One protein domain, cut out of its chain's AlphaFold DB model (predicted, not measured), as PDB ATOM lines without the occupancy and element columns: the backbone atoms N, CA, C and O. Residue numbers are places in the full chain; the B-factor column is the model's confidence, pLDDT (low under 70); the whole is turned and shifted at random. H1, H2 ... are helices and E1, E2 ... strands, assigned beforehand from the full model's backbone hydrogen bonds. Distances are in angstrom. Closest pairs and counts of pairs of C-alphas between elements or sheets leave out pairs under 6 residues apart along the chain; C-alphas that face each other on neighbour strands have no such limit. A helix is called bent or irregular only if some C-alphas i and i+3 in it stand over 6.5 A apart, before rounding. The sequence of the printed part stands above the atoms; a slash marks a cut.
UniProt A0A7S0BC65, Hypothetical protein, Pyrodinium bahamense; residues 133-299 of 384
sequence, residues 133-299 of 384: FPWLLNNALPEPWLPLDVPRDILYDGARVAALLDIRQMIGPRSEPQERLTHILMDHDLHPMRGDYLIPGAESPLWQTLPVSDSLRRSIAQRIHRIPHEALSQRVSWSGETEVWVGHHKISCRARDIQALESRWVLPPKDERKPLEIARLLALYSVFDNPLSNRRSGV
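This is residues 133 to 299 of the 384 residues of the protein "Hypothetical protein" of Pyrodinium bahamense (UniProt A0A7S0BC65). One long helix, H1, runs through the middle between two lobes: beside its earlier part a small three-stranded sheet is covered on one face by H7, with H6 packed on H7, and beside its later part H4 lies alongside it while H2 meets it at a corner and H3 packs on H2. H5 packs on H1, and residues 267 to 272 stick out from the sheet's lobe. The printed part has 167 residues, with H1 to H5, then E1 to E3, then H6 and H7, seven named helices and three named strands; the sheet E1 E2 E3 is antiparallel and the class is mostly helix. The whole is compact, with a radius of gyration of the C-alphas of 15.9 A and spans of 48 by 37 by 33 A.

After residues 133 to 151, which hold no named element, find C-alpha 152 at (-15.755, 27.758, -3.721), where H1, residues 152 to 171, begins its 28.8 A. H2, residues 175 to 190, covers 24.1 A and is irregular: C-alphas 186 and 189 are 7.0 A apart. Next come H3, residues 205 to 209, H4, residues 214 to 225, 16.5 A long, and H5, residues 227 to 230. The strands are E1, residues 236 to 238, E2, residues 243 to 246, and E3, residues 249 to 252. H6 is residues 255 to 264, 14.3 A, and H7, residues 274 to 286, runs 18.4 A to C-alpha 286 at (-6.268, 36.403, -19.147).

Start at the hub, H1. It touches H4 at a shallow tilt of 12 degrees, opposite ways, closest at the C-alphas of Ile 167 and Ile 220, 6.2 A. With residues 154 to 161 it touches H7, at 28 degrees, the same way; the C-alphas of Val 161 and Leu 284 are closest, 6.2 A. H1 and H2 only just touch, only at the corner, with Arg 168 and Gln 178 closest, C-alphas 6.7 A apart. E1, E2 and E3 make a meander, each strand the antiparallel neighbour of the one before; look for N 237 and O 245 at 2.9 A, and N 251 and O 244 at 2.8 A. H7 is on one face, two layers of helix and sheet, at a height over the sheet of 7.8 A, across the strands. Every O i to N i+4 pair is within hydrogen-bond range in H1, H4, H6 and H7; H2 has 10 of 12, H3 0 of 1 but 2 of 2 O i to N i+3 pairs, and H5 is too short for an i+4 pair.

The C-alphas of Asp 214 and Lys 270 are farthest apart, 49.5 A. The printed part has no cut, and the link from H2 to H3 is long. Mean pLDDT of the printed part is 86.5; look for values under 70 at residues 133 to 148, 192 to 193 and 291 to 298.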
ATOM      1  N   PHE A 133      -8.571  48.756 -23.398       60.53
ATOM      2  CA  PHE A 133      -8.314  47.400 -22.928       60.53
ATOM      3  C   PHE A 133      -9.334  46.394 -23.491       60.53
ATOM      4  O   PHE A 133     -10.520  46.708 -23.548       60.53
ATOM      5  N   PRO A 134      -8.897  45.174 -23.865       56.22
ATOM      6  CA  PRO A 134      -9.745  44.134 -24.442       56.22
ATOM      7  C   PRO A 134     -10.739  43.536 -23.434       56.22
ATOM      8  O   PRO A 134     -11.764  43.001 -23.850       56.22
ATOM      9  N   TRP A 135     -10.475  43.656 -22.127       68.44
ATOM     10  CA  TRP A 135     -11.430  43.357 -21.051       68.44
ATOM     11  C   TRP A 135     -12.295  44.574 -20.759       68.44
ATOM     12  O   TRP A 135     -12.036  45.349 -19.831       68.44
ATOM     13  N   LEU A 136     -13.301  44.757 -21.609       61.19
ATOM     14  CA  LEU A 136     -14.285  45.819 -21.468       61.19
ATOM     15  C   LEU A 136     -15.122  45.585 -20.207       61.19
ATOM     16  O   LEU A 136     -15.505  44.446 -19.915       61.19
ATOM     17  N   LEU A 137     -15.405  46.673 -19.487       69.25
ATOM     18  CA  LEU A 137     -16.430  46.676 -18.452       69.25
ATOM     19  C   LEU A 137     -17.771  46.423 -19.134       69.25
ATOM     20  O   LEU A 137     -18.174  47.152 -20.043       69.25
ATOM     21  N   ASN A 138     -18.432  45.355 -18.727       63.22
ATOM     22  CA  ASN A 138     -19.782  45.075 -19.134       63.22
ATOM     23  C   ASN A 138     -20.742  45.844 -18.226       63.22
ATOM     24  O   ASN A 138     -20.682  45.717 -17.008       63.22
ATOM     25  N   ASN A 139     -21.655  46.597 -18.833       62.88
ATOM     26  CA  ASN A 139     -22.732  47.277 -18.113       62.88
ATOM     27  C   ASN A 139     -23.888  46.325 -17.753       62.88
ATOM     28  O   ASN A 139     -24.915  46.775 -17.247       62.88
ATOM     29  N   ALA A 140     -23.772  45.027 -18.057       57.66
ATOM     30  CA  ALA A 140     -24.740  44.040 -17.611       57.66
ATOM     31  C   ALA A 140     -24.768  44.020 -16.082       57.66
ATOM     32  O   ALA A 140     -23.750  43.802 -15.425       57.66
ATOM     33  N   LEU A 141     -25.959  44.241 -15.528       54.25
ATOM     34  CA  LEU A 141     -26.190  44.065 -14.105       54.25
ATOM     35  C   LEU A 141     -25.818  42.623 -13.743       54.25
ATOM     36  O   LEU A 141     -26.274  41.712 -14.441       54.25
ATOM     37  N   PRO A 142     -25.026  42.397 -12.680       54.12
ATOM     38  CA  PRO A 142     -24.776  41.057 -12.185       54.12
ATOM     39  C   PRO A 142     -26.127  40.395 -11.925       54.12
ATOM     40  O   PRO A 142     -26.868  40.812 -11.028       54.12
ATOM     41  N   GLU A 143     -26.491  39.408 -12.744       54.00
ATOM     42  CA  GLU A 143     -27.669  38.613 -12.440       54.00
ATOM     43  C   GLU A 143     -27.402  37.931 -11.096       54.00
ATOM     44  O   GLU A 143     -26.305  37.424 -10.857       54.00
ATOM     45  N   PRO A 144     -28.334  38.003 -10.146       51.62
ATOM     46  CA  PRO A 144     -28.082  37.433  -8.845       51.62
ATOM     47  C   PRO A 144     -28.325  35.920  -8.964       51.62
ATOM     48  O   PRO A 144     -29.443  35.471  -9.204       51.62
ATOM     49  N   TRP A 145     -27.256  35.132  -8.859       59.19
ATOM     50  CA  TRP A 145     -27.282  33.669  -8.980       59.19
ATOM     51  C   TRP A 145     -27.207  33.011  -7.602       59.19
ATOM     52  O   TRP A 145     -26.701  33.608  -6.652       59.19
ATOM     53  N   LEU A 146     -27.661  31.760  -7.502       56.28
ATOM     54  CA  LEU A 146     -27.416  30.930  -6.324       56.28
ATOM     55  C   LEU A 146     -25.980  30.368  -6.395       56.28
ATOM     56  O   LEU A 146     -25.670  29.648  -7.340       56.28
ATOM     57  N   PRO A 147     -25.098  30.658  -5.420       55.44
ATOM     58  CA  PRO A 147     -23.720  30.152  -5.359       55.44
ATOM     59  C   PRO A 147     -23.574  28.628  -5.258       55.44
ATOM     60  O   PRO A 147     -22.462  28.125  -5.368       55.44
ATOM     61  N   LEU A 148     -24.667  27.891  -5.034       60.22
ATOM     62  CA  LEU A 148     -24.638  26.481  -4.630       60.22
ATOM     63  C   LEU A 148     -24.027  25.534  -5.669       60.22
ATOM     64  O   LEU A 148     -23.505  24.488  -5.291       60.22
ATOM     65  N   ASP A 149     -24.061  25.905  -6.948       73.06
ATOM     66  CA  ASP A 149     -23.622  25.026  -8.037       73.06
ATOM     67  C   ASP A 149     -22.150  25.235  -8.426       73.06
ATOM     68  O   ASP A 149     -21.611  24.504  -9.260       73.06
ATOM     69  N   VAL A 150     -21.481  26.240  -7.849       81.94
ATOM     70  CA  VAL A 150     -20.107  26.596  -8.211       81.94
ATOM     71  C   VAL A 150     -19.162  26.284  -7.051       81.94
ATOM     72  O   VAL A 150     -19.320  26.838  -5.964       81.94
ATOM     73  N   PRO A 151     -18.135  25.441  -7.263       86.62
ATOM     74  CA  PRO A 151     -17.112  25.190  -6.257       86.62
ATOM     75  C   PRO A 151     -16.474  26.484  -5.730       86.62
ATOM     76  O   PRO A 151     -16.137  27.390  -6.499       86.62
ATOM     77  N   ARG A 152     -16.276  26.562  -4.407       84.69
ATOM     78  CA  ARG A 152     -15.755  27.758  -3.721       84.69
ATOM     79  C   ARG A 152     -14.414  28.217  -4.292       84.69
ATOM     80  O   ARG A 152     -14.197  29.411  -4.445       84.69
ATOM     81  N   ASP A 153     -13.530  27.299  -4.664       89.25
ATOM     82  CA  ASP A 153     -12.250  27.642  -5.286       89.25
ATOM     83  C   ASP A 153     -12.426  28.407  -6.611       89.25
ATOM     84  O   ASP A 153     -11.708  29.375  -6.844       89.25
ATOM     85  N   ILE A 154     -13.427  28.059  -7.429       91.94
ATOM     86  CA  ILE A 154     -13.754  28.779  -8.675       91.94
ATOM     87  C   ILE A 154     -14.298  30.184  -8.385       91.94
ATOM     88  O   ILE A 154     -13.957  31.129  -9.095       91.94
ATOM     89  N   LEU A 155     -15.115  30.341  -7.338       89.75
ATOM     90  CA  LEU A 155     -15.650  31.648  -6.929       89.75
ATOM     91  C   LEU A 155     -14.527  32.608  -6.517       89.75
ATOM     92  O   LEU A 155     -14.463  33.746  -6.982       89.75
ATOM     93  N   TYR A 156     -13.593  32.135  -5.692       91.62
ATOM     94  CA  TYR A 156     -12.452  32.953  -5.286       91.62
ATOM     95  C   TYR A 156     -11.506  33.238  -6.458       91.62
ATOM     96  O   TYR A 156     -10.963  34.338  -6.538       91.62
ATOM     97  N   ASP A 157     -11.333  32.305  -7.394       95.00
ATOM     98  CA  ASP A 157     -10.559  32.559  -8.613       95.00
ATOM     99  C   ASP A 157     -11.177  33.650  -9.473       95.00
ATOM    100  O   ASP A 157     -10.460  34.531  -9.942       95.00
ATOM    101  N   GLY A 158     -12.501  33.645  -9.617       94.50
ATOM    102  CA  GLY A 158     -13.219  34.723 -10.281       94.50
ATOM    103  C   GLY A 158     -12.960  36.085  -9.625       94.50
ATOM    104  O   GLY A 158     -12.582  37.033 -10.313       94.50
ATOM    105  N   ALA A 159     -13.024  36.174  -8.292       92.94
ATOM    106  CA  ALA A 159     -12.701  37.415  -7.580       92.94
ATOM    107  C   ALA A 159     -11.241  37.851  -7.713       92.94
ATOM    108  O   ALA A 159     -10.977  39.046  -7.855       92.94
ATOM    109  N   ARG A 160     -10.285  36.917  -7.712       95.56
ATOM    110  CA  ARG A 160      -8.874  37.250  -7.953       95.56
ATOM    111  C   ARG A 160      -8.654  37.759  -9.372       95.56
ATOM    112  O   ARG A 160      -7.962  38.757  -9.552       95.56
ATOM    113  N   VAL A 161      -9.239  37.091 -10.369       96.12
ATOM    114  CA  VAL A 161      -9.142  37.502 -11.774       96.12
ATOM    115  C   VAL A 161      -9.754  38.889 -11.947       96.12
ATOM    116  O   VAL A 161      -9.075  39.767 -12.471       96.12
ATOM    117  N   ALA A 162     -10.963  39.133 -11.435       94.00
ATOM    118  CA  ALA A 162     -11.587  40.454 -11.482       94.00
ATOM    119  C   ALA A 162     -10.716  41.527 -10.814       94.00
ATOM    120  O   ALA A 162     -10.426  42.557 -11.415       94.00
ATOM    121  N   ALA A 163     -10.188  41.256  -9.616       94.50
ATOM    122  CA  ALA A 163      -9.289  42.185  -8.939       94.50
ATOM    123  C   ALA A 163      -8.038  42.511  -9.769       94.50
ATOM    124  O   ALA A 163      -7.646  43.674  -9.852       94.50
ATOM    125  N   LEU A 164      -7.426  41.518 -10.418       95.50
ATOM    126  CA  LEU A 164      -6.264  41.731 -11.283       95.50
ATOM    127  C   LEU A 164      -6.611  42.516 -12.551       95.50
ATOM    128  O   LEU A 164      -5.826  43.370 -12.968       95.50
ATOM    129  N   LEU A 165      -7.775  42.269 -13.148       93.12
ATOM    130  CA  LEU A 165      -8.245  43.020 -14.310       93.12
ATOM    131  C   LEU A 165      -8.572  44.476 -13.946       93.12
ATOM    132  O   LEU A 165      -8.155  45.381 -14.671       93.12
ATOM    133  N   ASP A 166      -9.192  44.726 -12.791       91.38
ATOM    134  CA  ASP A 166      -9.378  46.073 -12.240       91.38
ATOM    135  C   ASP A 166      -8.030  46.763 -11.989       91.38
ATOM    136  O   ASP A 166      -7.840  47.918 -12.361       91.38
ATOM    137  N   ILE A 167      -7.045  46.057 -11.418       93.06
ATOM    138  CA  ILE A 167      -5.689  46.593 -11.216       93.06
ATOM    139  C   ILE A 167      -5.055  47.001 -12.546       93.06
ATOM    140  O   ILE A 167      -4.495  48.096 -12.648       93.06
ATOM    141  N   ARG A 168      -5.187  46.178 -13.591       91.88
ATOM    142  CA  ARG A 168      -4.724  46.538 -14.938       91.88
ATOM    143  C   ARG A 168      -5.439  47.779 -15.469       91.88
ATOM    144  O   ARG A 168      -4.778  48.629 -16.061       91.88
ATOM    145  N   GLN A 169      -6.742  47.922 -15.241       87.38
ATOM    146  CA  GLN A 169      -7.477  49.125 -15.635       87.38
ATOM    147  C   GLN A 169      -7.004  50.367 -14.868       87.38
ATOM    148  O   GLN A 169      -6.744  51.394 -15.496       87.38
ATOM    149  N   MET A 170      -6.805  50.265 -13.549       88.81
ATOM    150  CA  MET A 170      -6.298  51.358 -12.708       88.81
ATOM    151  C   MET A 170      -4.893  51.823 -13.127       88.81
ATOM    152  O   MET A 170      -4.586  53.013 -13.063       88.81
ATOM    153  N   ILE A 171      -4.036  50.898 -13.575       90.06
ATOM    154  CA  ILE A 171      -2.706  51.211 -14.124       90.06
ATOM    155  C   ILE A 171      -2.805  51.995 -15.444       90.06
ATOM    156  O   ILE A 171      -1.940  52.827 -15.746       90.06
ATOM    157  N   GLY A 172      -3.852  51.754 -16.233       84.62
ATOM    158  CA  GLY A 172      -4.036  52.395 -17.529       84.62
ATOM    159  C   GLY A 172      -3.086  51.854 -18.613       84.62
ATOM    160  O   GLY A 172      -2.396  50.848 -18.415       84.62
ATOM    161  N   PRO A 173      -3.049  52.484 -19.796       82.19
ATOM    162  CA  PRO A 173      -2.374  51.956 -20.987       82.19
ATOM    163  C   PRO A 173      -0.841  52.116 -20.951       82.19
ATOM    164  O   PRO A 173      -0.192  52.180 -21.989       82.19
ATOM    165  N   ARG A 174      -0.231  52.230 -19.767       77.19
ATOM    166  CA  ARG A 174       1.222  52.385 -19.622       77.19
ATOM    167  C   ARG A 174       1.892  51.016 -19.732       77.19
ATOM    168  O   ARG A 174       1.645  50.163 -18.886       77.19
ATOM    169  N   SER A 175       2.747  50.809 -20.731       82.19
ATOM    170  CA  SER A 175       3.378  49.505 -20.989       82.19
ATOM    171  C   SER A 175       4.250  49.016 -19.828       82.19
ATOM    172  O   SER A 175       4.046  47.905 -19.353       82.19
ATOM    173  N   GLU A 176       5.154  49.855 -19.316       90.25
ATOM    174  CA  GLU A 176       6.118  49.459 -18.279       90.25
ATOM    175  C   GLU A 176       5.442  48.972 -16.975       90.25
ATOM    176  O   GLU A 176       5.728  47.854 -16.543       90.25
ATOM    177  N   PRO A 177       4.490  49.701 -16.353       91.81
ATOM    178  CA  PRO A 177       3.752  49.173 -15.204       91.81
ATOM    179  C   PRO A 177       2.955  47.888 -15.497       91.81
ATOM    180  O   PRO A 177       2.849  47.030 -14.623       91.81
ATOM    181  N   GLN A 178       2.395  47.728 -16.704       90.38
ATOM    182  CA  GLN A 178       1.639  46.524 -17.094       90.38
ATOM    183  C   GLN A 178       2.547  45.295 -17.230       90.38
ATOM    184  O   GLN A 178       2.177  44.186 -16.826       90.38
ATOM    185  N   GLU A 179       3.739  45.482 -17.793       89.56
ATOM    186  CA  GLU A 179       4.781  44.460 -17.887       89.56
ATOM    187  C   GLU A 179       5.309  44.113 -16.498       89.56
ATOM    188  O   GLU A 179       5.338  42.939 -16.127       89.56
ATOM    189  N   ARG A 180       5.599  45.124 -15.671       92.88
ATOM    190  CA  ARG A 180       6.061  44.902 -14.301       92.88
ATOM    191  C   ARG A 180       5.033  44.158 -13.451       92.88
ATOM    192  O   ARG A 180       5.419  43.258 -12.711       92.88
ATOM    193  N   LEU A 181       3.741  44.469 -13.582       94.00
ATOM    194  CA  LEU A 181       2.677  43.690 -12.940       94.00
ATOM    195  C   LEU A 181       2.725  42.224 -13.385       94.00
ATOM    196  O   LEU A 181       2.659  41.328 -12.554       94.00
ATOM    197  N   THR A 182       2.888  41.972 -14.683       92.50
ATOM    198  CA  THR A 182       2.983  40.605 -15.219       92.50
ATOM    199  C   THR A 182       4.171  39.850 -14.619       92.50
ATOM    200  O   THR A 182       4.020  38.686 -14.265       92.50
ATOM    201  N   HIS A 183       5.318  40.512 -14.439       92.50
ATOM    202  CA  HIS A 183       6.493  39.925 -13.787       92.50
ATOM    203  C   HIS A 183       6.227  39.614 -12.311       92.50
ATOM    204  O   HIS A 183       6.515  38.508 -11.870       92.50
ATOM    205  N   ILE A 184       5.603  40.539 -11.570       93.56
ATOM    206  CA  ILE A 184       5.213  40.312 -10.169       93.56
ATOM    207  C   ILE A 184       4.340  39.057 -10.049       93.56
ATOM    208  O   ILE A 184       4.598  38.211  -9.199       93.56
ATOM    209  N   LEU A 185       3.321  38.918 -10.903       93.44
ATOM    210  CA  LEU A 185       2.410  37.772 -10.859       93.44
ATOM    211  C   LEU A 185       3.061  36.474 -11.371       93.44
ATOM    212  O   LEU A 185       2.711  35.382 -10.919       93.44
ATOM    213  N   MET A 186       4.002  36.571 -12.316       91.56
ATOM    214  CA  MET A 186       4.804  35.427 -12.748       91.56
ATOM    215  C   MET A 186       5.678  34.913 -11.617       91.56
ATOM    216  O   MET A 186       5.561  33.739 -11.297       91.56
ATOM    217  N   ASP A 187       6.466  35.775 -10.987       90.75
ATOM    218  CA  ASP A 187       7.498  35.385 -10.021       90.75
ATOM    219  C   ASP A 187       6.942  35.024  -8.637       90.75
ATOM    220  O   ASP A 187       7.635  34.418  -7.819       90.75
ATOM    221  N   HIS A 188       5.689  35.391  -8.355       90.19
ATOM    222  CA  HIS A 188       5.066  35.218  -7.040       90.19
ATOM    223  C   HIS A 188       5.057  33.766  -6.535       90.19
ATOM    224  O   HIS A 188       5.187  33.530  -5.335       90.19
ATOM    225  N   ASP A 189       4.954  32.774  -7.420       87.12
ATOM    226  CA  ASP A 189       4.911  31.360  -7.020       87.12
ATOM    227  C   ASP A 189       6.262  30.790  -6.556       87.12
ATOM    228  O   ASP A 189       6.273  29.776  -5.846       87.12
ATOM    229  N   LEU A 190       7.371  31.466  -6.875       86.56
ATOM    230  CA  LEU A 190       8.704  31.179  -6.339       86.56
ATOM    231  C   LEU A 190       8.934  31.805  -4.953       86.56
ATOM    232  O   LEU A 190       9.917  31.478  -4.286       86.56
ATOM    233  N   HIS A 191       8.049  32.694  -4.488       82.06
ATOM    234  CA  HIS A 191       8.255  33.413  -3.235       82.06
ATOM    235  C   HIS A 191       7.987  32.511  -2.005       82.06
ATOM    236  O   HIS A 191       6.934  31.870  -1.919       82.06
ATOM    237  N   PRO A 192       8.881  32.484  -0.994       68.25
ATOM    238  CA  PRO A 192       8.781  31.564   0.146       68.25
ATOM    239  C   PRO A 192       7.570  31.823   1.057       68.25
ATOM    240  O   PRO A 192       7.090  30.907   1.717       68.25
ATOM    241  N   MET A 193       7.047  33.053   1.077       69.25
ATOM    242  CA  MET A 193       5.847  33.431   1.842       69.25
ATOM    243  C   MET A 193       4.579  33.448   0.979       69.25
ATOM    244  O   MET A 193       3.781  34.384   1.054       69.25
ATOM    245  N   ARG A 194       4.405  32.446   0.111       72.25
ATOM    246  CA  ARG A 194       3.188  32.332  -0.699       72.25
ATOM    247  C   ARG A 194       1.987  32.002   0.196       72.25
ATOM    248  O   ARG A 194       1.941  30.948   0.823       72.25
ATOM    249  N   GLY A 195       1.041  32.933   0.275       81.44
ATOM    250  CA  GLY A 195      -0.292  32.680   0.825       81.44
ATOM    251  C   GLY A 195      -1.228  32.258  -0.300       81.44
ATOM    252  O   GLY A 195      -1.530  31.083  -0.475       81.44
ATOM    253  N   ASP A 196      -1.627  33.233  -1.108       90.50
ATOM    254  CA  ASP A 196      -2.417  33.019  -2.316       90.50
ATOM    255  C   ASP A 196      -1.526  32.603  -3.499       90.50
ATOM    256  O   ASP A 196      -0.376  33.033  -3.587       90.50
ATOM    257  N   TYR A 197      -2.029  31.760  -4.402       90.69
ATOM    258  CA  TYR A 197      -1.244  31.223  -5.519       90.69
ATOM    259  C   TYR A 197      -1.223  32.142  -6.754       90.69
ATOM    260  O   TYR A 197      -0.382  31.956  -7.637       90.69
ATOM    261  N   LEU A 198      -2.161  33.089  -6.854       92.62
ATOM    262  CA  LEU A 198      -2.345  33.934  -8.033       92.62
ATOM    263  C   LEU A 198      -1.872  35.366  -7.797       92.62
ATOM    264  O   LEU A 198      -1.278  35.968  -8.690       92.62
ATOM    265  N   ILE A 199      -2.147  35.914  -6.613       93.94
ATOM    266  CA  ILE A 199      -1.913  37.326  -6.308       93.94
ATOM    267  C   ILE A 199      -1.112  37.498  -5.009       93.94
ATOM    268  O   ILE A 199      -1.438  36.882  -3.997       93.94
ATOM    269  N   PRO A 200      -0.076  38.354  -4.977       94.69
ATOM    270  CA  PRO A 200       0.575  38.698  -3.720       94.69
ATOM    271  C   PRO A 200      -0.408  39.323  -2.724       94.69
ATOM    272  O   PRO A 200      -1.295  40.086  -3.106       94.69
ATOM    273  N   GLY A 201      -0.222  39.051  -1.427       92.94
ATOM    274  CA  GLY A 201      -1.015  39.695  -0.375       92.94
ATOM    275  C   GLY A 201      -0.935  41.223  -0.465       92.94
ATOM    276  O   GLY A 201       0.051  41.762  -0.966       92.94
ATOM    277  N   ALA A 202      -1.957  41.935   0.009       93.75
ATOM    278  CA  ALA A 202      -2.056  43.390  -0.148       93.75
ATOM    279  C   ALA A 202      -0.855  44.159   0.438       93.75
ATOM    280  O   ALA A 202      -0.413  45.146  -0.143       93.75
ATOM    281  N   GLU A 203      -0.281  43.646   1.528       92.81
ATOM    282  CA  GLU A 203       0.902  44.202   2.200       92.81
ATOM    283  C   GLU A 203       2.231  43.634   1.663       92.81
ATOM    284  O   GLU A 203       3.292  43.835   2.254       92.81
ATOM    285  N   SER A 204       2.202  42.886   0.555       92.81
ATOM    286  CA  SER A 204       3.408  42.303  -0.033       92.81
ATOM    287  C   SER A 204       4.383  43.398  -0.487       92.81
ATOM    288  O   SER A 204       3.985  44.314  -1.216       92.81
ATOM    289  N   PRO A 205       5.687  43.284  -0.164       92.44
ATOM    290  CA  PRO A 205       6.690  44.239  -0.627       92.44
ATOM    291  C   PRO A 205       6.849  44.230  -2.154       92.44
ATOM    292  O   PRO A 205       7.337  45.208  -2.718       92.44
ATOM    293  N   LEU A 206       6.386  43.182  -2.851       92.62
ATOM    294  CA  LEU A 206       6.422  43.109  -4.316       92.62
ATOM    295  C   LEU A 206       5.693  44.292  -4.971       92.62
ATOM    296  O   LEU A 206       6.143  44.789  -6.008       92.62
ATOM    297  N   TRP A 207       4.634  44.808  -4.337       94.75
ATOM    298  CA  TRP A 207       3.883  45.969  -4.824       94.75
ATOM    299  C   TRP A 207       4.705  47.262  -4.838       94.75
ATOM    300  O   TRP A 207       4.421  48.156  -5.636       94.75
ATOM    301  N   GLN A 208       5.756  47.365  -4.018       94.94
ATOM    302  CA  GLN A 208       6.663  48.521  -4.023       94.94
ATOM    303  C   GLN A 208       7.491  48.589  -5.310       94.94
ATOM    304  O   GLN A 208       7.902  49.669  -5.724       94.94
ATOM    305  N   THR A 209       7.685  47.448  -5.977       94.81
ATOM    306  CA  THR A 209       8.432  47.371  -7.236       94.81
ATOM    307  C   THR A 209       7.610  47.784  -8.457       94.81
ATOM    308  O   THR A 209       8.151  47.868  -9.556       94.81
ATOM    309  N   LEU A 210       6.305  48.023  -8.294       95.94
ATOM    310  CA  LEU A 210       5.430  48.484  -9.365       95.94
ATOM    311  C   LEU A 210       5.615  50.006  -9.560       95.94
ATOM    312  O   LEU A 210       5.389  50.754  -8.601       95.94
ATOM    313  N   PRO A 211       5.991  50.496 -10.762       96.12
ATOM    314  CA  PRO A 211       6.277  51.912 -11.022       96.12
ATOM    315  C   PRO A 211       4.987  52.740 -11.158       96.12
ATOM    316  O   PRO A 211       4.610  53.221 -12.226       96.12
ATOM    317  N   VAL A 212       4.278  52.891 -10.043       95.25
ATOM    318  CA  VAL A 212       3.025  53.641  -9.915       95.25
ATOM    319  C   VAL A 212       3.075  54.579  -8.707       95.25
ATOM    320  O   VAL A 212       3.946  54.461  -7.848       95.25
ATOM    321  N   SER A 213       2.142  55.531  -8.633       95.50
ATOM    322  CA  SER A 213       2.047  56.441  -7.487       95.50
ATOM    323  C   SER A 213       1.634  55.702  -6.206       95.50
ATOM    324  O   SER A 213       0.925  54.696  -6.255       95.50
ATOM    325  N   ASP A 214       1.996  56.243  -5.040       95.50
ATOM    326  CA  ASP A 214       1.580  55.675  -3.746       95.50
ATOM    327  C   ASP A 214       0.063  55.655  -3.567       95.50
ATOM    328  O   ASP A 214      -0.482  54.752  -2.935       95.50
ATOM    329  N   SER A 215      -0.636  56.637  -4.144       93.62
ATOM    330  CA  SER A 215      -2.098  56.635  -4.139       93.62
ATOM    331  C   SER A 215      -2.650  55.426  -4.886       93.62
ATOM    332  O   SER A 215      -3.545  54.763  -4.372       93.62
ATOM    333  N   LEU A 216      -2.095  55.116  -6.060       92.19
ATOM    334  CA  LEU A 216      -2.510  53.956  -6.840       92.19
ATOM    335  C   LEU A 216      -2.134  52.646  -6.131       92.19
ATOM    336  O   LEU A 216      -2.956  51.738  -6.076       92.19
ATOM    337  N   ARG A 217      -0.960  52.560  -5.486       96.12
ATOM    338  CA  ARG A 217      -0.609  51.397  -4.643       96.12
ATOM    339  C   ARG A 217      -1.621  51.155  -3.525       96.12
ATOM    340  O   ARG A 217      -2.025  50.016  -3.319       96.12
ATOM    341  N   ARG A 218      -2.080  52.208  -2.838       93.19
ATOM    342  CA  ARG A 218      -3.135  52.083  -1.816       93.19
ATOM    343  C   ARG A 218      -4.453  51.588  -2.409       93.19
ATOM    344  O   ARG A 218      -5.096  50.742  -1.798       93.19
ATOM    345  N   SER A 219      -4.839  52.065  -3.593       92.25
ATOM    346  CA  SER A 219      -6.031  51.571  -4.298       92.25
ATOM    347  C   SER A 219      -5.907  50.094  -4.689       92.25
ATOM    348  O   SER A 219      -6.854  49.336  -4.501       92.25
ATOM    349  N   ILE A 220      -4.728  49.660  -5.150       94.50
ATOM    350  CA  ILE A 220      -4.422  48.246  -5.420       94.50
ATOM    351  C   ILE A 220      -4.565  47.421  -4.138       94.50
ATOM    352  O   ILE A 220      -5.304  46.440  -4.128       94.50
ATOM    353  N   ALA A 221      -3.935  47.840  -3.038       94.50
ATOM    354  CA  ALA A 221      -4.038  47.142  -1.759       94.50
ATOM    355  C   ALA A 221      -5.499  47.028  -1.299       94.50
ATOM    356  O   ALA A 221      -5.949  45.944  -0.934       94.50
ATOM    357  N   GLN A 222      -6.276  48.113  -1.375       90.69
ATOM    358  CA  GLN A 222      -7.709  48.092  -1.063       90.69
ATOM    359  C   GLN A 222      -8.483  47.119  -1.955       90.69
ATOM    360  O   GLN A 222      -9.353  46.407  -1.459       90.69
ATOM    361  N   ARG A 223      -8.164  47.053  -3.253       92.94
ATOM    362  CA  ARG A 223      -8.807  46.118  -4.181       92.94
ATOM    363  C   ARG A 223      -8.538  44.661  -3.804       92.94
ATOM    364  O   ARG A 223      -9.468  43.859  -3.832       92.94
ATOM    365  N   ILE A 224      -7.305  44.344  -3.409       94.31
ATOM    366  CA  ILE A 224      -6.892  42.999  -2.979       94.31
ATOM    367  C   ILE A 224      -7.596  42.600  -1.681       94.31
ATOM    368  O   ILE A 224      -8.125  41.495  -1.589       94.31
ATOM    369  N   HIS A 225      -7.681  43.508  -0.704       90.00
ATOM    370  CA  HIS A 225      -8.397  43.260   0.552       90.00
ATOM    371  C   HIS A 225      -9.872  42.896   0.341       90.00
ATOM    372  O   HIS A 225     -10.443  42.198   1.170       90.00
ATOM    373  N   ARG A 226     -10.494  43.339  -0.761       88.06
ATOM    374  CA  ARG A 226     -11.897  43.036  -1.076       88.06
ATOM    375  C   ARG A 226     -12.125  41.646  -1.674       88.06
ATOM    376  O   ARG A 226     -13.264  41.197  -1.670       88.06
ATOM    377  N   ILE A 227     -11.088  40.946  -2.146       90.81
ATOM    378  CA  ILE A 227     -11.231  39.643  -2.827       90.81
ATOM    379  C   ILE A 227     -12.074  38.638  -2.016       90.81
ATOM    380  O   ILE A 227     -13.022  38.095  -2.584       90.81
ATOM    381  N   PRO A 228     -11.831  38.417  -0.705       86.00
ATOM    382  CA  PRO A 228     -12.631  37.468   0.075       86.00
ATOM    383  C   PRO A 228     -14.111  37.860   0.181       86.00
ATOM    384  O   PRO A 228     -14.969  36.996   0.334       86.00
ATOM    385  N   HIS A 229     -14.406  39.158   0.087       81.00
ATOM    386  CA  HIS A 229     -15.744  39.726   0.234       81.00
ATOM    387  C   HIS A 229     -16.538  39.723  -1.076       81.00
ATOM    388  O   HIS A 229     -17.762  39.792  -1.044       81.00
ATOM    389  N   GLU A 230     -15.858  39.633  -2.220       83.19
ATOM    390  CA  GLU A 230     -16.451  39.720  -3.558       83.19
ATOM    391  C   GLU A 230     -16.474  38.373  -4.307       83.19
ATOM    392  O   GLU A 230     -16.942  38.307  -5.440       83.19
ATOM    393  N   ALA A 231     -16.022  37.273  -3.691       83.62
ATOM    394  CA  ALA A 231     -16.005  35.938  -4.313       83.62
ATOM    395  C   ALA A 231     -17.354  35.535  -4.935       83.62
ATOM    396  O   ALA A 231     -17.395  34.909  -5.991       83.62
ATOM    397  N   LEU A 232     -18.466  35.927  -4.309       75.88
ATOM    398  CA  LEU A 232     -19.795  35.605  -4.819       75.88
ATOM    399  C   LEU A 232     -20.234  36.483  -5.999       75.88
ATOM    400  O   LEU A 232     -21.042  36.039  -6.813       75.88
ATOM    401  N   SER A 233     -19.755  37.728  -6.087       76.38
ATOM    402  CA  SER A 233     -20.168  38.678  -7.129       76.38
ATOM    403  C   SER A 233     -19.316  38.572  -8.396       76.38
ATOM    404  O   SER A 233     -19.778  38.921  -9.480       76.38
ATOM    405  N   GLN A 234     -18.103  38.031  -8.288       83.62
ATOM    406  CA  GLN A 234     -17.127  37.958  -9.376       83.62
ATOM    407  C   GLN A 234     -17.125  36.582 -10.056       83.62
ATOM    408  O   GLN A 234     -16.097  35.918 -10.169       83.62
ATOM    409  N   ARG A 235     -18.297  36.111 -10.491       85.44
ATOM    410  CA  ARG A 235     -18.458  34.760 -11.047       85.44
ATOM    411  C   ARG A 235     -17.783  34.610 -12.411       85.44
ATOM    412  O   ARG A 235     -17.941  35.467 -13.277       85.44
ATOM    413  N   VAL A 236     -17.148  33.454 -12.622       91.81
ATOM    414  CA  VAL A 236     -16.719  32.986 -13.947       91.81
ATOM    415  C   VAL A 236     -17.883  32.304 -14.669       91.81
ATOM    416  O   VAL A 236     -18.505  31.385 -14.129       91.81
ATOM    417  N   SER A 237     -18.180  32.727 -15.895       91.81
ATOM    418  CA  SER A 237     -19.239  32.131 -16.719       91.81
ATOM    419  C   SER A 237     -18.962  32.288 -18.213       91.81
ATOM    420  O   SER A 237     -18.155  33.121 -18.614       91.81
ATOM    421  N   TRP A 238     -19.625  31.480 -19.038       93.00
ATOM    422  CA  TRP A 238     -19.653  31.685 -20.486       93.00
ATOM    423  C   TRP A 238     -20.758  32.667 -20.869       93.00
ATOM    424  O   TRP A 238     -21.849  32.636 -20.305       93.00
ATOM    425  N   SER A 239     -20.487  33.474 -21.888       89.19
ATOM    426  CA  SER A 239     -21.464  34.282 -22.610       89.19
ATOM    427  C   SER A 239     -21.332  33.970 -24.099       89.19
ATOM    428  O   SER A 239     -20.465  34.500 -24.793       89.19
ATOM    429  N   GLY A 240     -22.185  33.080 -24.602       90.00
ATOM    430  CA  GLY A 240     -22.034  32.532 -25.951       90.00
ATOM    431  C   GLY A 240     -20.864  31.546 -26.054       90.00
ATOM    432  O   GLY A 240     -20.485  30.917 -25.070       90.00
ATOM    433  N   GLU A 241     -20.308  31.390 -27.258       92.00
ATOM    434  CA  GLU A 241     -19.336  30.326 -27.567       92.00
ATOM    435  C   GLU A 241     -17.873  30.716 -27.317       92.00
ATOM    436  O   GLU A 241     -17.020  29.853 -27.126       92.00
ATOM    437  N   THR A 242     -17.553  32.012 -27.350       92.94
ATOM    438  CA  THR A 242     -16.160  32.494 -27.357       92.94
ATOM    439  C   THR A 242     -15.891  33.598 -26.345       92.94
ATOM    440  O   THR A 242     -14.863  34.269 -26.436       92.94
ATOM    441  N   GLU A 243     -16.792  33.825 -25.391       93.25
ATOM    442  CA  GLU A 243     -16.628  34.884 -24.396       93.25
ATOM    443  C   GLU A 243     -16.782  34.333 -22.985       93.25
ATOM    444  O   GLU A 243     -17.781  33.697 -22.654       93.25
ATOM    445  N   VAL A 244     -15.793  34.622 -22.145       93.88
ATOM    446  CA  VAL A 244     -15.828  34.324 -20.714       93.88
ATOM    447  C   VAL A 244     -16.066  35.620 -19.965       93.88
ATOM    448  O   VAL A 244     -15.414  36.628 -20.227       93.88
ATOM    449  N   TRP A 245     -17.010  35.613 -19.038       92.25
ATOM    450  CA  TRP A 245     -17.276  36.729 -18.145       92.25
ATOM    451  C   TRP A 245     -16.738  36.420 -16.758       92.25
ATOM    452  O   TRP A 245     -16.872  35.294 -16.278       92.25
ATOM    453  N   VAL A 246     -16.142  37.429 -16.130       92.31
ATOM    454  CA  VAL A 246     -15.660  37.388 -14.750       92.31
ATOM    455  C   VAL A 246     -16.161  38.636 -14.042       92.31
ATOM    456  O   VAL A 246     -15.596  39.717 -14.217       92.31
ATOM    457  N   GLY A 247     -17.265  38.497 -13.308       86.50
ATOM    458  CA  GLY A 247     -17.999  39.651 -12.788       86.50
ATOM    459  C   GLY A 247     -18.365  40.624 -13.908       86.50
ATOM    460  O   GLY A 247     -19.056  40.249 -14.853       86.50
ATOM    461  N   HIS A 248     -17.868  41.862 -13.834       84.44
ATOM    462  CA  HIS A 248     -18.084  42.879 -14.870       84.44
ATOM    463  C   HIS A 248     -17.078  42.827 -16.029       84.44
ATOM    464  O   HIS A 248     -17.180  43.633 -16.949       84.44
ATOM    465  N   HIS A 249     -16.093  41.929 -16.025       88.75
ATOM    466  CA  HIS A 249     -15.111  41.844 -17.106       88.75
ATOM    467  C   HIS A 249     -15.541  40.862 -18.187       88.75
ATOM    468  O   HIS A 249     -15.856  39.707 -17.905       88.75
ATOM    469  N   LYS A 250     -15.457  41.299 -19.444       90.25
ATOM    470  CA  LYS A 250     -15.647  40.447 -20.621       90.25
ATOM    471  C   LYS A 250     -14.304  40.040 -21.227       90.25
ATOM    472  O   LYS A 250     -13.533  40.894 -21.643       90.25
ATOM    473  N   ILE A 251     -14.045  38.744 -21.348       90.75
ATOM    474  CA  ILE A 251     -12.806  38.177 -21.891       90.75
ATOM    475  C   ILE A 251     -13.122  37.486 -23.217       90.75
ATOM    476  O   ILE A 251     -13.909  36.544 -23.267       90.75
ATOM    477  N   SER A 252     -12.488  37.939 -24.299       90.00
ATOM    478  CA  SER A 252     -12.612  37.295 -25.613       90.00
ATOM    479  C   SER A 252     -11.635  36.126 -25.728       90.00
ATOM    480  O   SER A 252     -10.421  36.302 -25.609       90.00
ATOM    481  N   CYS A 253     -12.154  34.933 -25.994       91.44
ATOM    482  CA  CYS A 253     -11.376  33.705 -26.088       91.44
ATOM    483  C   CYS A 253     -11.191  33.290 -27.551       91.44
ATOM    484  O   CYS A 253     -12.101  33.395 -28.370       91.44
ATOM    485  N   ARG A 254     -10.002  32.788 -27.907       91.38
ATOM    486  CA  ARG A 254      -9.755  32.286 -29.267       91.38
ATOM    487  C   ARG A 254     -10.277  30.853 -29.365       91.38
ATOM    488  O   ARG A 254      -9.943  30.031 -28.515       91.38
ATOM    489  N   ALA A 255     -10.982  30.524 -30.446       95.25
ATOM    490  CA  ALA A 255     -11.516  29.177 -30.681       95.25
ATOM    491  C   ALA A 255     -10.448  28.072 -30.564       95.25
ATOM    492  O   ALA A 255     -10.684  27.031 -29.961       95.25
ATOM    493  N   ARG A 256      -9.226  28.335 -31.050       94.94
ATOM    494  CA  ARG A 256      -8.092  27.401 -30.935       94.94
ATOM    495  C   ARG A 256      -7.712  27.071 -29.487       94.94
ATOM    496  O   ARG A 256      -7.256  25.969 -29.218       94.94
ATOM    497  N   ASP A 257      -7.860  28.030 -28.572       95.44
ATOM    498  CA  ASP A 257      -7.499  27.845 -27.166       95.44
ATOM    499  C   ASP A 257      -8.567  27.003 -26.465       95.44
ATOM    500  O   ASP A 257      -8.235  26.105 -25.701       95.44
ATOM    501  N   ILE A 258      -9.841  27.235 -26.801       97.38
ATOM    502  CA  ILE A 258     -10.969  26.409 -26.355       97.38
ATOM    503  C   ILE A 258     -10.767  24.967 -26.837       97.38
ATOM    504  O   ILE A 258     -10.731  24.051 -26.021       97.38
ATOM    505  N   GLN A 259     -10.517  24.774 -28.136       97.44
ATOM    506  CA  GLN A 259     -10.272  23.456 -28.724       97.44
ATOM    507  C   GLN A 259      -9.062  22.748 -28.092       97.44
ATOM    508  O   GLN A 259      -9.115  21.547 -27.819       97.44
ATOM    509  N   ALA A 260      -7.972  23.478 -27.827       97.06
ATOM    510  CA  ALA A 260      -6.804  22.925 -27.147       97.06
ATOM    511  C   ALA A 260      -7.178  22.387 -25.756       97.06
ATOM    512  O   ALA A 260      -6.859  21.239 -25.441       97.06
ATOM    513  N   LEU A 261      -7.919  23.160 -24.958       98.12
ATOM    514  CA  LEU A 261      -8.389  22.723 -23.640       98.12
ATOM    515  C   LEU A 261      -9.378  21.557 -23.725       98.12
ATOM    516  O   LEU A 261      -9.286  20.616 -22.938       98.12
ATOM    517  N   GLU A 262     -10.281  21.565 -24.702       97.75
ATOM    518  CA  GLU A 262     -11.208  20.459 -24.926       97.75
ATOM    519  C   GLU A 262     -10.493  19.149 -25.244       97.75
ATOM    520  O   GLU A 262     -10.891  18.111 -24.711       97.75
ATOM    521  N   SER A 263      -9.454  19.211 -26.083       97.44
ATOM    522  CA  SER A 263      -8.644  18.056 -26.490       97.44
ATOM    523  C   SER A 263      -7.764  17.514 -25.364       97.44
ATOM    524  O   SER A 263      -7.417  16.336 -25.359       97.44
ATOM    525  N   ARG A 264      -7.420  18.369 -24.396       97.81
ATOM    526  CA  ARG A 264      -6.581  18.016 -23.250       97.81
ATOM    527  C   ARG A 264      -7.369  17.639 -22.004       97.81
ATOM    528  O   ARG A 264      -6.749  17.301 -21.002       97.81
ATOM    529  N   TRP A 265      -8.694  17.667 -22.045       98.12
ATOM    530  CA  TRP A 265      -9.527  17.263 -20.918       98.12
ATOM    531  C   TRP A 265      -9.255  15.806 -20.509       98.12
ATOM    532  O   TRP A 265      -9.362  14.898 -21.329       98.12
ATOM    533  N   VAL A 266      -8.883  15.590 -19.244       97.38
ATOM    534  CA  VAL A 266      -8.488  14.270 -18.712       97.38
ATOM    535  C   VAL A 266      -9.663  13.526 -18.069       97.38
ATOM    536  O   VAL A 266      -9.676  12.298 -18.018       97.38
ATOM    537  N   LEU A 267     -10.652  14.260 -17.560       96.31
ATOM    538  CA  LEU A 267     -11.829  13.690 -16.904       96.31
ATOM    539  C   LEU A 267     -12.839  13.150 -17.938       96.31
ATOM    540  O   LEU A 267     -12.677  13.376 -19.141       96.31
ATOM    541  N   PRO A 268     -13.891  12.420 -17.513       97.06
ATOM    542  CA  PRO A 268     -14.879  11.880 -18.439       97.06
ATOM    543  C   PRO A 268     -15.437  12.952 -19.398       97.06
ATOM    544  O   PRO A 268     -15.711  14.075 -18.966       97.06
ATOM    545  N   PRO A 269     -15.665  12.629 -20.687       92.38
ATOM    546  CA  PRO A 269     -16.146  13.605 -21.672       92.38
ATOM    547  C   PRO A 269     -17.500  14.241 -21.333       92.38
ATOM    548  O   PRO A 269     -17.797  15.328 -21.814       92.38
ATOM    549  N   LYS A 270     -18.310  13.554 -20.519       94.06
ATOM    550  CA  LYS A 270     -19.636  13.992 -20.060       94.06
ATOM    551  C   LYS A 270     -19.609  14.710 -18.704       94.06
ATOM    552  O   LYS A 270     -20.661  14.880 -18.104       94.06
ATOM    553  N   ASP A 271     -18.434  15.067 -18.183       94.06
ATOM    554  CA  ASP A 271     -18.344  15.839 -16.940       94.06
ATOM    555  C   ASP A 271     -18.936  17.239 -17.161       94.06
ATOM    556  O   ASP A 271     -18.387  18.050 -17.911       94.06
ATOM    557  N   GLU A 272     -20.064  17.516 -16.508       93.00
ATOM    558  CA  GLU A 272     -20.818  18.768 -16.633       93.00
ATOM    559  C   GLU A 272     -20.012  19.997 -16.189       93.00
ATOM    560  O   GLU A 272     -20.317  21.120 -16.586       93.00
ATOM    561  N   ARG A 273     -18.930  19.804 -15.424       92.94
ATOM    562  CA  ARG A 273     -18.040  20.890 -14.991       92.94
ATOM    563  C   ARG A 273     -17.061  21.318 -16.077       92.94
ATOM    564  O   ARG A 273     -16.464  22.386 -15.950       92.94
ATOM    565  N   LYS A 274     -16.878  20.519 -17.140       96.06
ATOM    566  CA  LYS A 274     -15.893  20.786 -18.204       96.06
ATOM    567  C   LYS A 274     -16.001  22.212 -18.764       96.06
ATOM    568  O   LYS A 274     -14.969  22.885 -18.791       96.06
ATOM    569  N   PRO A 275     -17.183  22.730 -19.161       96.12
ATOM    570  CA  PRO A 275     -17.280  24.089 -19.691       96.12
ATOM    571  C   PRO A 275     -16.829  25.144 -18.676       96.12
ATOM    572  O   PRO A 275     -16.087  26.058 -19.030       96.12
ATOM    573  N   LEU A 276     -17.224  25.000 -17.409       95.19
ATOM    574  CA  LEU A 276     -16.868  25.944 -16.351       95.19
ATOM    575  C   LEU A 276     -15.363  25.932 -16.048       95.19
ATOM    576  O   LEU A 276     -14.767  26.992 -15.892       95.19
ATOM    577  N   GLU A 277     -14.730  24.759 -16.012       96.88
ATOM    578  CA  GLU A 277     -13.283  24.637 -15.777       96.88
ATOM    579  C   GLU A 277     -12.465  25.190 -16.961       96.88
ATOM    580  O   GLU A 277     -11.409  25.790 -16.753       96.88
ATOM    581  N   ILE A 278     -12.960  25.063 -18.202       97.81
ATOM    582  CA  ILE A 278     -12.359  25.725 -19.373       97.81
ATOM    583  C   ILE A 278     -12.466  27.249 -19.228       97.81
ATOM    584  O   ILE A 278     -11.460  27.943 -19.388       97.81
ATOM    585  N   ALA A 279     -13.648  27.776 -18.885       97.25
ATOM    586  CA  ALA A 279     -13.836  29.212 -18.661       97.25
ATOM    587  C   ALA A 279     -12.916  29.739 -17.552       97.25
ATOM    588  O   ALA A 279     -12.235  30.745 -17.746       97.25
ATOM    589  N   ARG A 280     -12.842  29.026 -16.420       97.12
ATOM    590  CA  ARG A 280     -11.948  29.329 -15.294       97.12
ATOM    591  C   ARG A 280     -10.504  29.445 -15.756       97.12
ATOM    592  O   ARG A 280      -9.849  30.437 -15.456       97.12
ATOM    593  N   LEU A 281     -10.005  28.464 -16.505       97.38
ATOM    594  CA  LEU A 281      -8.609  28.468 -16.927       97.38
ATOM    595  C   LEU A 281      -8.307  29.587 -17.935       97.38
ATOM    596  O   LEU A 281      -7.262  30.229 -17.840       97.38
ATOM    597  N   LEU A 282      -9.221  29.870 -18.867       96.25
ATOM    598  CA  LEU A 282      -9.079  30.995 -19.797       96.25
ATOM    599  C   LEU A 282      -9.100  32.347 -19.070       96.25
ATOM    600  O   LEU A 282      -8.301  33.221 -19.402       96.25
ATOM    601  N   ALA A 283      -9.955  32.494 -18.054       96.00
ATOM    602  CA  ALA A 283      -9.995  33.664 -17.182       96.00
ATOM    603  C   ALA A 283      -8.690  33.848 -16.393       96.00
ATOM    604  O   ALA A 283      -8.145  34.948 -16.340       96.00
ATOM    605  N   LEU A 284      -8.139  32.765 -15.841       95.81
ATOM    606  CA  LEU A 284      -6.849  32.801 -15.156       95.81
ATOM    607  C   LEU A 284      -5.727  33.240 -16.105       95.81
ATOM    608  O   LEU A 284      -4.974  34.149 -15.777       95.81
ATOM    609  N   TYR A 285      -5.635  32.667 -17.308       93.69
ATOM    610  CA  TYR A 285      -4.610  33.063 -18.285       93.69
ATOM    611  C   TYR A 285      -4.735  34.512 -18.754       93.69
ATOM    612  O   TYR A 285      -3.724  35.161 -19.032       93.69
ATOM    613  N   SER A 286      -5.962  35.022 -18.798       92.00
ATOM    614  CA  SER A 286      -6.268  36.403 -19.147       92.00
ATOM    615  C   SER A 286      -5.522  37.400 -18.250       92.00
ATOM    616  O   SER A 286      -5.052  38.425 -18.731       92.00
ATOM    617  N   VAL A 287      -5.281  37.102 -16.972       92.31
ATOM    618  CA  VAL A 287      -4.578  38.062 -16.098       92.31
ATOM    619  C   VAL A 287      -3.141  38.341 -16.543       92.31
ATOM    620  O   VAL A 287      -2.555  39.319 -16.082       92.31
ATOM    621  N   PHE A 288      -2.569  37.528 -17.439       89.69
ATOM    622  CA  PHE A 288      -1.222  37.707 -17.980       89.69
ATOM    623  C   PHE A 288      -1.163  38.344 -19.360       89.69
ATOM    624  O   PHE A 288      -0.059  38.714 -19.770       89.69
ATOM    625  N   ASP A 289      -2.272  38.488 -20.093       82.38
ATOM    626  CA  ASP A 289      -2.148  39.130 -21.399       82.38
ATOM    627  C   ASP A 289      -1.819  40.607 -21.209       82.38
ATOM    628  O   ASP A 289      -2.415  41.314 -20.391       82.38
ATOM    629  N   ASN A 290      -0.848  41.082 -21.989       70.94
ATOM    630  CA  ASN A 290      -0.602  42.504 -22.094       70.94
ATOM    631  C   ASN A 290      -1.648  43.068 -23.064       70.94
ATOM    632  O   ASN A 290      -1.558  42.808 -24.273       70.94
ATOM    633  N   PRO A 291      -2.612  43.856 -22.563       63.88
ATOM    634  CA  PRO A 291      -3.753  44.280 -23.356       63.88
ATOM    635  C   PRO A 291      -3.388  45.222 -24.509       63.88
ATOM    636  O   PRO A 291      -4.186  45.406 -25.421       63.88
ATOM    637  N   LEU A 292      -2.184  45.797 -24.491       64.88
ATOM    638  CA  LEU A 292      -1.690  46.713 -25.520       64.88
ATOM    639  C   LEU A 292      -0.958  45.990 -26.653       64.88
ATOM    640  O   LEU A 292      -0.700  46.575 -27.700       64.88
ATOM    641  N   SER A 293      -0.576  44.728 -26.446       61.31
ATOM    642  CA  SER A 293       0.386  44.056 -27.322       61.31
ATOM    643  C   SER A 293      -0.247  43.209 -28.431       61.31
ATOM    644  O   SER A 293       0.483  42.700 -29.281       61.31
ATOM    645  N   ASN A 294      -1.576  43.003 -28.437       58.12
ATOM    646  CA  ASN A 294      -2.287  42.000 -29.265       58.12
ATOM    647  C   ASN A 294      -1.680  40.572 -29.217       58.12
ATOM    648  O   ASN A 294      -2.103  39.662 -29.942       58.12
ATOM    649  N   ARG A 295      -0.694  40.347 -28.346       61.56
ATOM    650  CA  ARG A 295       0.050  39.109 -28.152       61.56
ATOM    651  C   ARG A 295      -0.245  38.611 -26.739       61.56
ATOM    652  O   ARG A 295      -0.444  39.397 -25.816       61.56
ATOM    653  N   ARG A 296      -0.287  37.287 -26.580       64.38
ATOM    654  CA  ARG A 296      -0.240  36.690 -25.239       64.38
ATOM    655  C   ARG A 296       1.091  37.057 -24.595       64.38
ATOM    656  O   ARG A 296       2.056  37.265 -25.329       64.38
ATOM    657  N   SER A 297       1.093  37.159 -23.266       63.09
ATOM    658  CA  SER A 297       2.231  37.571 -22.436       63.09
ATOM    659  C   SER A 297       3.599  37.302 -23.077       63.09
ATOM    660  O   SER A 297       3.932  36.157 -23.385       63.09
ATOM    661  N   GLY A 298       4.395  38.358 -23.265       64.19
ATOM    662  CA  GLY A 298       5.733  38.278 -23.863       64.19
ATOM    663  C   GLY A 298       6.782  37.595 -22.982       64.19
ATOM    664  O   GLY A 298       7.951  37.586 -23.347       64.19
ATOM    665  N   VAL A 299       6.382  37.040 -21.832       77.94
ATOM    666  CA  VAL A 299       7.302  36.410 -20.879       77.94
ATOM    667  C   VAL A 299       7.761  35.024 -21.325       77.94
ATOM    668  O   VAL A 299       8.809  34.597 -20.890       77.94
TER     669      VAL A 299